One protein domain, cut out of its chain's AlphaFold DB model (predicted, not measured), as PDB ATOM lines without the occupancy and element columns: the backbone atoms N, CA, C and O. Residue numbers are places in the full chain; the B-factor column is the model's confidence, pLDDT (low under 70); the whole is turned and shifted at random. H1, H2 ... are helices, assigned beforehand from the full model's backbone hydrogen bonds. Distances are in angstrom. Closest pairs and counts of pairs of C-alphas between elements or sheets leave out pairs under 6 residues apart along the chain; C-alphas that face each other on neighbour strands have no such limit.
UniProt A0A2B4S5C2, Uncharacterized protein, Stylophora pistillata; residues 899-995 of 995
ATOM      1  N   ILE A 899     218.671 270.023 210.147       81.00
ATOM      2  CA  ILE A 899     219.314 268.758 209.789       81.00
ATOM      3  C   ILE A 899     218.651 268.155 208.553       81.00
ATOM      4  O   ILE A 899     217.647 267.437 208.641       81.00
ATOM      5  N   THR A 900     219.268 268.391 207.395       84.50
ATOM      6  CA  THR A 900     218.855 267.850 206.088       84.50
ATOM      7  C   THR A 900     218.942 266.320 206.004       84.50
ATOM      8  O   THR A 900     218.207 265.702 205.237       84.50
ATOM      9  N   ASP A 901     219.838 265.685 206.771       88.06
ATOM     10  CA  ASP A 901     220.097 264.242 206.680       88.06
ATOM     11  C   ASP A 901     219.130 263.428 207.576       88.06
ATOM     12  O   ASP A 901     219.261 263.435 208.806       88.06
ATOM     13  N   PRO A 902     218.188 262.636 207.016       84.44
ATOM     14  CA  PRO A 902     217.132 261.975 207.798       84.44
ATOM     15  C   PRO A 902     217.647 260.853 208.716       84.44
ATOM     16  O   PRO A 902     216.938 260.397 209.615       84.44
ATOM     17  N   ILE A 903     218.882 260.385 208.508       88.06
ATOM     18  CA  ILE A 903     219.554 259.420 209.391       88.06
ATOM     19  C   ILE A 903     220.154 260.132 210.614       88.06
ATOM     20  O   ILE A 903     220.107 259.583 211.716       88.06
ATOM     21  N   GLU A 904     220.678 261.349 210.436       84.38
ATOM     22  CA  GLU A 904     221.206 262.185 211.519       84.38
ATOM     23  C   GLU A 904     220.061 262.752 212.369       84.38
ATOM     24  O   GLU A 904     220.103 262.612 213.593       84.38
ATOM     25  N   ARG A 905     218.984 263.257 211.748       82.19
ATOM     26  CA  ARG A 905     217.775 263.727 212.451       82.19
ATOM     27  C   ARG A 905     217.195 262.629 213.356       82.19
ATOM     28  O   ARG A 905     217.130 262.791 214.570       82.19
ATOM     29  N   LYS A 906     216.998 261.416 212.820       85.19
ATOM     30  CA  LYS A 906     216.535 260.228 213.574       85.19
ATOM     31  C   LYS A 906     217.499 259.706 214.652       85.19
ATOM     32  O   LYS A 906     217.139 258.860 215.479       85.19
ATOM     33  N   LYS A 907     218.748 260.169 214.643       87.25
ATOM     34  CA  LYS A 907     219.786 259.896 215.650       87.25
ATOM     35  C   LYS A 907     219.812 260.999 216.719       87.25
ATOM     36  O   LYS A 907     220.061 260.667 217.876       87.25
ATOM     37  N   GLN A 908     219.485 262.243 216.361       82.62
ATOM     38  CA  GLN A 908     219.255 263.379 217.265       82.62
ATOM     39  C   GLN A 908     217.938 263.225 218.042       82.62
ATOM     40  O   GLN A 908     217.973 263.219 219.268       82.62
ATOM     41  N   GLU A 909     216.817 262.923 217.372       82.62
ATOM     42  CA  GLU A 909     215.526 262.552 217.990       82.62
ATOM     43  C   GLU A 909     215.712 261.508 219.108       82.62
ATOM     44  O   GLU A 909     215.178 261.628 220.207       82.62
ATOM     45  N   LYS A 910     216.535 260.481 218.853       84.19
ATOM     46  CA  LYS A 910     216.836 259.394 219.804       84.19
ATOM     47  C   LYS A 910     217.841 259.751 220.903       84.19
ATOM     48  O   LYS A 910     218.013 258.944 221.822       84.19
ATOM     49  N   LYS A 911     218.530 260.891 220.807       84.94
ATOM     50  CA  LYS A 911     219.245 261.517 221.928       84.94
ATOM     51  C   LYS A 911     218.254 262.339 222.747       84.94
ATOM     52  O   LYS A 911     218.014 261.980 223.893       84.94
ATOM     53  N   GLN A 912     217.571 263.297 222.113       81.94
ATOM     54  CA  GLN A 912     216.586 264.164 222.760       81.94
ATOM     55  C   GLN A 912     215.515 263.366 223.514       81.94
ATOM     56  O   GLN A 912     215.259 263.664 224.669       81.94
ATOM     57  N   GLN A 913     214.955 262.291 222.945       81.94
ATOM     58  CA  GLN A 913     214.023 261.408 223.664       81.94
ATOM     59  C   GLN A 913     214.646 260.802 224.931       81.94
ATOM     60  O   GLN A 913     213.986 260.744 225.963       81.94
ATOM     61  N   LYS A 914     215.921 260.390 224.888       85.94
ATOM     62  CA  LYS A 914     216.643 259.876 226.064       85.94
ATOM     63  C   LYS A 914     216.976 260.974 227.069       85.94
ATOM     64  O   LYS A 914     217.006 260.693 228.262       85.94
ATOM     65  N   GLU A 915     217.256 262.195 226.622       84.31
ATOM     66  CA  GLU A 915     217.448 263.354 227.494       84.31
ATOM     67  C   GLU A 915     216.128 263.782 228.156       84.31
ATOM     68  O   GLU A 915     216.069 263.787 229.385       84.31
ATOM     69  N   LYS A 916     215.052 263.996 227.387       84.81
ATOM     70  CA  LYS A 916     213.693 264.279 227.882       84.81
ATOM     71  C   LYS A 916     213.245 263.202 228.902       84.81
ATOM     72  O   LYS A 916     212.781 263.560 229.983       84.81
ATOM     73  N   THR A 917     213.523 261.902 228.688       89.75
ATOM     74  CA  THR A 917     213.266 260.867 229.724       89.75
ATOM     75  C   THR A 917     214.161 260.954 230.967       89.75
ATOM     76  O   THR A 917     213.679 260.682 232.061       89.75
ATOM     77  N   LYS A 918     215.447 261.335 230.853       92.75
ATOM     78  CA  LYS A 918     216.324 261.514 232.034       92.75
ATOM     79  C   LYS A 918     215.858 262.690 232.893       92.75
ATOM     80  O   LYS A 918     215.907 262.596 234.114       92.75
ATOM     81  N   VAL A 919     215.435 263.785 232.256       92.69
ATOM     82  CA  VAL A 919     214.902 264.971 232.943       92.69
ATOM     83  C   VAL A 919     213.628 264.596 233.697       92.69
ATOM     84  O   VAL A 919     213.556 264.841 234.900       92.69
ATOM     85  N   GLN A 920     212.697 263.880 233.053       93.12
ATOM     86  CA  GLN A 920     211.506 263.357 233.728       93.12
ATOM     87  C   GLN A 920     211.862 262.434 234.905       93.12
ATOM     88  O   GLN A 920     211.347 262.623 236.003       93.12
ATOM     89  N   GLU A 921     212.804 261.496 234.735       93.06
ATOM     90  CA  GLU A 921     213.268 260.642 235.836       93.06
ATOM     91  C   GLU A 921     213.839 261.442 237.022       93.06
ATOM     92  O   GLU A 921     213.711 261.001 238.163       93.06
ATOM     93  N   VAL A 922     214.486 262.589 236.791       93.94
ATOM     94  CA  VAL A 922     214.984 263.461 237.869       93.94
ATOM     95  C   VAL A 922     213.829 264.188 238.560       93.94
ATOM     96  O   VAL A 922     213.771 264.178 239.790       93.94
ATOM     97  N   ILE A 923     212.884 264.744 237.797       95.19
ATOM     98  CA  ILE A 923     211.680 265.412 238.319       95.19
ATOM     99  C   ILE A 923     210.849 264.439 239.175       95.19
ATOM    100  O   ILE A 923     210.534 264.736 240.329       95.19
ATOM    101  N   ASP A 924     210.592 263.227 238.681       94.88
ATOM    102  CA  ASP A 924     209.850 262.187 239.402       94.88
ATOM    103  C   ASP A 924     210.553 261.767 240.704       94.88
ATOM    104  O   ASP A 924     209.906 261.544 241.734       94.88
ATOM    105  N   ARG A 925     211.893 261.695 240.701       95.19
ATOM    106  CA  ARG A 925     212.691 261.421 241.911       95.19
ATOM    107  C   ARG A 925     212.603 262.562 242.925       95.19
ATOM    108  O   ARG A 925     212.545 262.270 244.119       95.19
ATOM    109  N   LEU A 926     212.562 263.822 242.485       96.50
ATOM    110  CA  LEU A 926     212.404 264.995 243.355       96.50
ATOM    111  C   LEU A 926     210.998 265.056 243.971       96.50
ATOM    112  O   LEU A 926     210.877 265.137 245.194       96.50
ATOM    113  N   HIS A 927     209.941 264.891 243.170       96.12
ATOM    114  CA  HIS A 927     208.562 264.792 243.667       96.12
ATOM    115  C   HIS A 927     208.388 263.633 244.657       96.12
ATOM    116  O   HIS A 927     207.755 263.775 245.708       96.12
ATOM    117  N   ARG A 928     209.004 262.480 244.368       95.62
ATOM    118  CA  ARG A 928     209.020 261.339 245.285       95.62
ATOM    119  C   ARG A 928     209.854 261.602 246.542       95.62
ATOM    120  O   ARG A 928     209.512 261.070 247.596       95.62
ATOM    121  N   GLN A 929     210.904 262.419 246.472       97.12
ATOM    122  CA  GLN A 929     211.675 262.828 247.645       97.12
ATOM    123  C   GLN A 929     210.878 263.735 248.582       97.12
ATOM    124  O   GLN A 929     210.896 263.472 249.783       97.12
ATOM    125  N   ALA A 930     210.146 264.723 248.059       97.12
ATOM    126  CA  ALA A 930     209.303 265.606 248.867       97.12
ATOM    127  C   ALA A 930     208.278 264.803 249.694       97.12
ATOM    128  O   ALA A 930     208.320 264.826 250.924       97.12
ATOM    129  N   ARG A 931     207.474 263.962 249.024       97.44
ATOM    130  CA  ARG A 931     206.456 263.106 249.670       97.44
ATOM    131  C   ARG A 931     207.050 262.137 250.701       97.44
ATOM    132  O   ARG A 931     206.472 261.906 251.759       97.44
ATOM    133  N   VAL A 932     208.223 261.562 250.417       98.00
ATOM    134  CA  VAL A 932     208.934 260.690 251.372       98.00
ATOM    135  C   VAL A 932     209.451 261.477 252.579       98.00
ATOM    136  O   VAL A 932     209.460 260.943 253.689       98.00
ATOM    137  N   GLU A 933     209.893 262.720 252.398       97.75
ATOM    138  CA  GLU A 933     210.339 263.564 253.504       97.75
ATOM    139  C   GLU A 933     209.173 263.975 254.413       97.75
ATOM    140  O   GLU A 933     209.311 263.891 255.633       97.75
ATOM    141  N   GLU A 934     208.025 264.344 253.845       97.88
ATOM    142  CA  GLU A 934     206.787 264.655 254.572       97.88
ATOM    143  C   GLU A 934     206.300 263.468 255.413       97.88
ATOM    144  O   GLU A 934     206.114 263.605 256.622       97.88
ATOM    145  N   GLU A 935     206.199 262.276 254.819       97.75
ATOM    146  CA  GLU A 935     205.838 261.044 255.531       97.75
ATOM    147  C   GLU A 935     206.826 260.715 256.664       97.75
ATOM    148  O   GLU A 935     206.430 260.413 257.794       97.75
ATOM    149  N   VAL A 936     208.138 260.825 256.418       98.25
ATOM    150  CA  VAL A 936     209.146 260.595 257.466       98.25
ATOM    151  C   VAL A 936     209.053 261.655 258.575       98.25
ATOM    152  O   VAL A 936     209.166 261.291 259.750       98.25
ATOM    153  N   LYS A 937     208.809 262.934 258.250       97.88
ATOM    154  CA  LYS A 937     208.552 264.009 259.231       97.88
ATOM    155  C   LYS A 937     207.304 263.705 260.063       97.88
ATOM    156  O   LYS A 937     207.385 263.739 261.289       97.88
ATOM    157  N   HIS A 938     206.188 263.341 259.429       97.69
ATOM    158  CA  HIS A 938     204.921 263.029 260.096       97.69
ATOM    159  C   HIS A 938     205.084 261.875 261.097       97.69
ATOM    160  O   HIS A 938     204.722 261.994 262.270       97.69
ATOM    161  N   VAL A 939     205.731 260.783 260.679       97.31
ATOM    162  CA  VAL A 939     206.047 259.647 261.558       97.31
ATOM    163  C   VAL A 939     206.974 260.054 262.710       97.31
ATOM    164  O   VAL A 939     206.774 259.624 263.849       97.31
ATOM    165  N   LEU A 940     207.987 260.886 262.452       97.50
ATOM    166  CA  LEU A 940     208.904 261.363 263.490       97.50
ATOM    167  C   LEU A 940     208.255 262.366 264.462       97.50
ATOM    168  O   LEU A 940     208.660 262.388 265.625       97.50
ATOM    169  N   LYS A 941     207.237 263.139 264.044       97.50
ATOM    170  CA  LYS A 941     206.485 264.087 264.896       97.50
ATOM    171  C   LYS A 941     205.890 263.369 266.117       97.50
ATOM    172  O   LYS A 941     205.995 263.882 267.228       97.50
ATOM    173  N   ALA A 942     205.390 262.140 265.952       96.50
ATOM    174  CA  ALA A 942     204.915 261.303 267.061       96.50
ATOM    175  C   ALA A 942     206.040 260.909 268.045       96.50
ATOM    176  O   ALA A 942     205.931 261.149 269.248       96.50
ATOM    177  N   TYR A 943     207.158 260.363 267.548       96.88
ATOM    178  CA  TYR A 943     208.303 259.989 268.396       96.88
ATOM    179  C   TYR A 943     208.923 261.194 269.122       96.88
ATOM    180  O   TYR A 943     209.383 261.058 270.256       96.88
ATOM    181  N   TYR A 944     208.915 262.374 268.497       96.88
ATOM    182  CA  TYR A 944     209.395 263.612 269.107       96.88
ATOM    183  C   TYR A 944     208.434 264.144 270.184       96.88
ATOM    184  O   TYR A 944     208.893 264.472 271.277       96.88
ATOM    185  N   LYS A 945     207.107 264.132 269.948       97.06
ATOM    186  CA  LYS A 945     206.093 264.478 270.970       97.06
ATOM    187  C   LYS A 945     206.215 263.595 272.224       97.06
ATOM    188  O   LYS A 945     206.120 264.103 273.337       97.06
ATOM    189  N   HIS A 946     206.533 262.307 272.073       96.38
ATOM    190  CA  HIS A 946     206.803 261.398 273.200       96.38
ATOM    191  C   HIS A 946     208.203 261.541 273.840       96.38
ATOM    192  O   HIS A 946     208.540 260.758 274.726       96.38
ATOM    193  N   LYS A 947     209.035 262.505 273.406       95.06
ATOM    194  CA  LYS A 947     210.442 262.688 273.830       95.06
ATOM    195  C   LYS A 947     211.316 261.435 273.632       95.06
ATOM    196  O   LYS A 947     212.379 261.295 274.231       95.06
ATOM    197  N   ASP A 948     210.892 260.541 272.738       94.12
ATOM    198  CA  ASP A 948     211.487 259.220 272.503       94.12
ATOM    199  C   ASP A 948     212.784 259.295 271.659       94.12
ATOM    200  O   ASP A 948     213.540 258.321 271.536       94.12
ATOM    201  N   ILE A 949     213.034 260.482 271.089       96.44
ATOM    202  CA  ILE A 949     214.195 260.908 270.300       96.44
ATOM    203  C   ILE A 949     214.533 262.383 270.598       96.44
ATOM    204  O   ILE A 949     213.640 263.219 270.694       96.44
ATOM    205  N   SER A 950     215.823 262.734 270.684       97.25
ATOM    206  CA  SER A 950     216.269 264.139 270.730       97.25
ATOM    207  C   SER A 950     216.200 264.825 269.352       97.25
ATOM    208  O   SER A 950     216.135 264.159 268.316       97.25
ATOM    209  N   LYS A 951     216.298 266.163 269.312       96.75
ATOM    210  CA  LYS A 951     216.329 266.980 268.073       96.75
ATOM    211  C   LYS A 951     217.446 266.550 267.100       96.75
ATOM    212  O   LYS A 951     217.277 266.577 265.883       96.75
ATOM    213  N   GLU A 952     218.567 266.061 267.630       95.94
ATOM    214  CA  GLU A 952     219.676 265.475 266.861       95.94
ATOM    215  C   GLU A 952     219.344 264.082 266.311       95.94
ATOM    216  O   GLU A 952     219.699 263.749 265.177       95.94
ATOM    217  N   GLN A 953     218.647 263.251 267.096       96.06
ATOM    218  CA  GLN A 953     218.172 261.946 266.639       96.06
ATOM    219  C   GLN A 953     217.116 262.104 265.546       96.06
ATOM    220  O   GLN A 953     217.190 261.393 264.553       96.06
ATOM    221  N   TYR A 954     216.209 263.077 265.668       97.50
ATOM    222  CA  TYR A 954     215.269 263.454 264.611       97.50
ATOM    223  C   TYR A 954     216.016 263.769 263.304       97.50
ATOM    224  O   TYR A 954     215.831 263.077 262.302       97.50
ATOM    225  N   LYS A 955     216.954 264.733 263.327       97.25
ATOM    226  CA  LYS A 955     217.734 265.120 262.135       97.25
ATOM    227  C   LYS A 955     218.584 263.968 261.571       97.25
ATOM    228  O   LYS A 955     218.714 263.848 260.354       97.25
ATOM    229  N   SER A 956     219.141 263.097 262.416       96.50
ATOM    230  CA  SER A 956     219.972 261.961 261.972       96.50
ATOM    231  C   SER A 956     219.192 260.697 261.581       96.50
ATOM    232  O   SER A 956     219.745 259.866 260.855       96.50
ATOM    233  N   VAL A 957     217.920 260.551 261.976       96.88
ATOM    234  CA  VAL A 957     216.995 259.587 261.356       96.88
ATOM    235  C   VAL A 957     216.523 260.123 260.008       96.88
ATOM    236  O   VAL A 957     216.648 259.392 259.031       96.88
ATOM    237  N   LEU A 958     216.091 261.387 259.912       97.44
ATOM    238  CA  LEU A 958     215.642 262.011 258.657       97.44
ATOM    239  C   LEU A 958     216.702 261.871 257.545       97.44
ATOM    240  O   LEU A 958     216.441 261.245 256.517       97.44
ATOM    241  N   ARG A 959     217.948 262.300 257.823       96.81
ATOM    242  CA  ARG A 959     219.120 262.169 256.925       96.81
ATOM    243  C   ARG A 959     219.475 260.727 256.521       96.81
ATOM    244  O   ARG A 959     220.246 260.539 255.586       96.81
ATOM    245  N   ARG A 960     218.976 259.704 257.226       96.44
ATOM    246  CA  ARG A 960     219.205 258.278 256.906       96.44
ATOM    247  C   ARG A 960     217.997 257.605 256.263       96.44
ATOM    248  O   ARG A 960     218.181 256.657 255.507       96.44
ATOM    249  N   ALA A 961     216.790 258.055 256.593       97.00
ATOM    250  CA  ALA A 961     215.545 257.454 256.150       97.00
ATOM    251  C   ALA A 961     215.147 257.939 254.763       97.00
ATOM    252  O   ALA A 961     214.940 257.099 253.891       97.00
ATOM    253  N   VAL A 962     215.130 259.259 254.535       97.62
ATOM    254  CA  VAL A 962     214.716 259.822 253.243       97.62
ATOM    255  C   VAL A 962     215.557 259.228 252.103       97.62
ATOM    256  O   VAL A 962     214.959 258.569 251.254       97.62
ATOM    257  N   PRO A 963     216.911 259.238 252.130       96.31
ATOM    258  CA  PRO A 963     217.701 258.650 251.042       96.31
ATOM    259  C   PRO A 963     217.544 257.131 250.867       96.31
ATOM    260  O   PRO A 963     217.769 256.629 249.772       96.31
ATOM    261  N   GLN A 964     217.189 256.365 251.907       96.31
ATOM    262  CA  GLN A 964     216.990 254.911 251.764       96.31
ATOM    263  C   GLN A 964     215.597 254.553 251.241       96.31
ATOM    264  O   GLN A 964     215.438 253.518 250.594       96.31
ATOM    265  N   ILE A 965     214.599 255.401 251.488       96.00
ATOM    266  CA  ILE A 965     213.243 255.215 250.973       96.00
ATOM    267  C   ILE A 965     213.162 255.743 249.529       96.00
ATOM    268  O   ILE A 965     212.664 255.020 248.663       96.00
ATOM    269  N   THR A 966     213.746 256.911 249.219       96.38
ATOM    270  CA  THR A 966     213.770 257.472 247.852       96.38
ATOM    271  C   THR A 966     214.573 256.624 246.867       96.38
ATOM    272  O   THR A 966     214.119 256.417 245.748       96.38
ATOM    273  N   ASN A 967     215.698 256.030 247.277       94.69
ATOM    274  CA  ASN A 967     216.439 255.091 246.422       94.69
ATOM    275  C   ASN A 967     215.818 253.679 246.357       94.69
ATOM    276  O   ASN A 967     216.311 252.828 245.620       94.69
ATOM    277  N   SER A 968     214.742 253.396 247.103       94.19
ATOM    278  CA  SER A 968     213.981 252.151 246.930       94.19
ATOM    279  C   SER A 968     212.941 252.310 245.817       94.19
ATOM    280  O   SER A 968     212.252 253.324 245.769       94.19
ATOM    281  N   SER A 969     212.772 251.302 244.960       90.88
ATOM    282  CA  SER A 969     211.820 251.297 243.830       90.88
ATOM    283  C   SER A 969     210.360 251.009 244.219       90.88
ATOM    284  O   SER A 969     209.542 250.661 243.374       90.88
ATOM    285  N   SER A 970     210.026 251.068 245.508       91.56
ATOM    286  CA  SER A 970     208.707 250.683 246.023       91.56
ATOM    287  C   SER A 970     207.738 251.863 246.125       91.56
ATOM    288  O   SER A 970     208.161 253.019 246.166       91.56
ATOM    289  N   ALA A 971     206.442 251.571 246.234       93.12
ATOM    290  CA  ALA A 971     205.435 252.569 246.574       93.12
ATOM    291  C   ALA A 971     205.748 253.273 247.916       93.12
ATOM    292  O   ALA A 971     206.534 252.787 248.741       93.12
ATOM    293  N   ILE A 972     205.183 254.469 248.098       95.19
ATOM    294  CA  ILE A 972     205.390 255.311 249.285       95.19
ATOM    295  C   ILE A 972     204.423 254.839 250.384       95.19
ATOM    296  O   ILE A 972     203.457 255.517 250.712       95.19
ATOM    297  N   ASP A 973     204.639 253.629 250.908       95.50
ATOM    298  CA  ASP A 973     203.705 253.016 251.861       95.50
ATOM    299  C   ASP A 973     203.929 253.584 253.284       95.50
ATOM    300  O   ASP A 973     204.974 253.306 253.893       95.50
ATOM    301  N   PRO A 974     202.972 254.309 253.895       95.12
ATOM    302  CA  PRO A 974     203.186 254.973 255.187       95.12
ATOM    303  C   PRO A 974     203.421 253.979 256.339       95.12
ATOM    304  O   PRO A 974     204.058 254.300 257.342       95.12
ATOM    305  N   GLU A 975     202.947 252.734 256.228       96.81
ATOM    306  CA  GLU A 975     203.246 251.662 257.195       96.81
ATOM    307  C   GLU A 975     204.684 251.140 257.089       96.81
ATOM    308  O   GLU A 975     205.330 250.816 258.094       96.81
ATOM    309  N   ARG A 976     205.222 251.097 255.867       96.25
ATOM    310  CA  ARG A 976     206.607 250.708 255.598       96.25
ATOM    311  C   ARG A 976     207.568 251.800 256.049       96.25
ATOM    312  O   ARG A 976     208.598 251.478 256.638       96.25
ATOM    313  N   ILE A 977     207.198 253.068 255.860       97.00
ATOM    314  CA  ILE A 977     207.922 254.227 256.395       97.00
ATOM    315  C   ILE A 977     207.903 254.196 257.930       97.00
ATOM    316  O   ILE A 977     208.975 254.215 258.539       97.00
ATOM    317  N   ARG A 978     206.736 254.003 258.567       97.00
ATOM    318  CA  ARG A 978     206.620 253.773 260.026       97.00
ATOM    319  C   ARG A 978     207.537 252.650 260.517       97.00
ATOM    320  O   ARG A 978     208.304 252.836 261.464       97.00
ATOM    321  N   SER A 979     207.517 251.503 259.843       96.88
ATOM    322  CA  SER A 979     208.349 250.339 260.177       96.88
ATOM    323  C   SER A 979     209.850 250.612 260.014       96.88
ATOM    324  O   SER A 979     210.658 250.204 260.854       96.88
ATOM    325  N   PHE A 980     210.237 251.336 258.961       96.88
ATOM    326  CA  PHE A 980     211.620 251.726 258.699       96.88
ATOM    327  C   PHE A 980     212.134 252.732 259.742       96.88
ATOM    328  O   PHE A 980     213.197 252.520 260.327       96.88
ATOM    329  N   VAL A 981     211.365 253.785 260.041       97.44
ATOM    330  CA  VAL A 981     211.710 254.790 261.061       97.44
ATOM    331  C   VAL A 981     211.859 254.130 262.434       97.44
ATOM    332  O   VAL A 981     212.891 254.307 263.083       97.44
ATOM    333  N   LYS A 982     210.914 253.265 262.832       96.88
ATOM    334  CA  LYS A 982     210.998 252.465 264.067       96.88
ATOM    335  C   LYS A 982     212.277 251.618 264.125       96.88
ATOM    336  O   LYS A 982     212.946 251.580 265.159       96.88
ATOM    337  N   LYS A 983     212.674 250.990 263.010       97.25
ATOM    338  CA  LYS A 983     213.925 250.216 262.884       97.25
ATOM    339  C   LYS A 983     215.179 251.095 262.995       97.25
ATOM    340  O   LYS A 983     216.154 250.682 263.625       97.25
ATOM    341  N   CYS A 984     215.164 252.309 262.444       96.31
ATOM    342  CA  CYS A 984     216.251 253.282 262.587       96.31
ATOM    343  C   CYS A 984     216.393 253.799 264.023       96.31
ATOM    344  O   CYS A 984     217.506 253.789 264.553       96.31
ATOM    345  N   ILE A 985     215.285 254.167 264.676       95.69
ATOM    346  CA  ILE A 985     215.271 254.588 266.084       95.69
ATOM    347  C   ILE A 985     215.781 253.453 266.977       95.69
ATOM    348  O   ILE A 985     216.687 253.677 267.776       95.69
ATOM    349  N   ALA A 986     215.304 252.216 266.791       95.94
ATOM    350  CA  ALA A 986     215.786 251.051 267.537       95.94
ATOM    351  C   ALA A 986     217.296 250.803 267.339       95.94
ATOM    352  O   ALA A 986     218.021 250.587 268.310       95.94
ATOM    353  N   LYS A 987     217.804 250.904 266.100       96.00
ATOM    354  CA  LYS A 987     219.242 250.771 265.797       96.00
ATOM    355  C   LYS A 987     220.084 251.889 266.429       96.00
ATOM    356  O   LYS A 987     221.238 251.649 266.780       96.00
ATOM    357  N   MET A 988     219.528 253.090 266.589       92.75
ATOM    358  CA  MET A 988     220.188 254.218 267.256       92.75
ATOM    359  C   MET A 988     220.118 254.134 268.785       92.75
ATOM    360  O   MET A 988     221.119 254.421 269.432       92.75
ATOM    361  N   LYS A 989     218.998 253.675 269.360       93.00
ATOM    362  CA  LYS A 989     218.885 253.371 270.795       93.00
ATOM    363  C   LYS A 989     219.851 252.253 271.195       93.00
ATOM    364  O   LYS A 989     220.600 252.440 272.144       93.00
ATOM    365  N   LYS A 990     219.949 251.162 270.418       93.75
ATOM    366  CA  LYS A 990     220.976 250.129 270.641       93.75
ATOM    367  C   LYS A 990     222.402 250.703 270.573       93.75
ATOM    368  O   LYS A 990     223.188 250.469 271.478       93.75
ATOM    369  N   LYS A 991     222.719 251.525 269.566       92.25
ATOM    370  CA  LYS A 991     224.039 252.175 269.448       92.25
ATOM    371  C   LYS A 991     224.418 253.114 270.607       92.25
ATOM    372  O   LYS A 991     225.587 253.455 270.665       92.25
ATOM    373  N   ARG A 992     223.466 253.531 271.455       88.31
ATOM    374  CA  ARG A 992     223.680 254.289 272.707       88.31
ATOM    375  C   ARG A 992     223.768 253.407 273.966       88.31
ATOM    376  O   ARG A 992     223.906 253.933 275.061       88.31
ATOM    377  N   LEU A 993     223.584 252.095 273.822       90.06
ATOM    378  CA  LEU A 993     223.748 251.086 274.879       90.06
ATOM    379  C   LEU A 993     224.994 250.222 274.633       90.06
ATOM    380  O   LEU A 993     225.566 249.686 275.572       90.06
ATOM    381  N   ASP A 994     225.410 250.104 273.367       90.06
ATOM    382  CA  ASP A 994     226.691 249.526 272.945       90.06
ATOM    383  C   ASP A 994     227.877 250.521 273.100       90.06
ATOM    384  O   ASP A 994     228.991 250.189 272.689       90.06
ATOM    385  N   SER A 995     227.636 251.743 273.605       80.69
ATOM    386  CA  SER A 995     228.601 252.853 273.738       80.69
ATOM    387  C   SER A 995     228.587 253.458 275.138       80.69
ATOM    388  O   SER A 995     229.676 253.550 275.734       80.69
TER     389      SER A 995
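AT A GLANCE: This is residues 899 to 995 of the 995 residues of an uncharacterized protein of Stylophora pistillata (UniProt A0A2B4S5C2). One long helix, H1, sticks out as an arm with residues 909 to 924 standing free, and near its other end two shorter helices, H2 and H3, pack on it to form a small three-helix head. H2 folds back along H1 as a helical hairpin, and H3 crosses both. The printed part has 97 residues with three named helices in the order H1, H2, H3, and no named strand; the class is all helix. The whole is extended, with a radius of gyration of the C-alphas of 20.5 A, and spans 70 by 26 by 20 A.

IN THESE COORDINATES: Find C-alpha 902 at (217.132, 261.975, 207.798); from there H1, residues 902 to 945, runs 64.2 A to C-alpha 945 at (206.093, 264.478, 270.970). H2 holds residues 951 to 966 and is 22.5 A long. H3, residues 974 to 991, runs 25.4 A and ends at C-alpha 991 at (224.039, 252.175, 269.448).

HOW THE PARTS SIT: Look first at residues 925 to 944 of H1, which alone touch H2; the closest C-alphas, of Gln 929 and Thr 966, are 5.8 A apart. These two run opposite ways at a shallow tilt of 34 degrees, only just short of steep. Residues 935 to 940 of H1 touch residues 974 to 981 of H3, closest at the C-alphas of Val 939 and Arg 978, 6.1 A apart, at a steep tilt of 64 degrees. H3 touches H2 with residues 977 to 985 alone; the C-alphas of Val 957 and Cys 984 are the closest, 6.5 A apart, and the tilt is steep, 49 degrees, opposite ways. In H3 every O i to N i+4 pair is within hydrogen-bond range; in H1 36 of 40 are, and in H2 9 of 12.

THE WHOLE: The C-alphas of Thr 900 and Leu 993, the two farthest apart, are 71.0 A from each other. The printed part has no cut; the link from H1 to H2 is tight and that from H2 to H3 short. Residues 990 to 995 stand free, and Ser 995 is the chain's last residue. The mean pLDDT of the printed part is 93.4, and no printed residue is under 70.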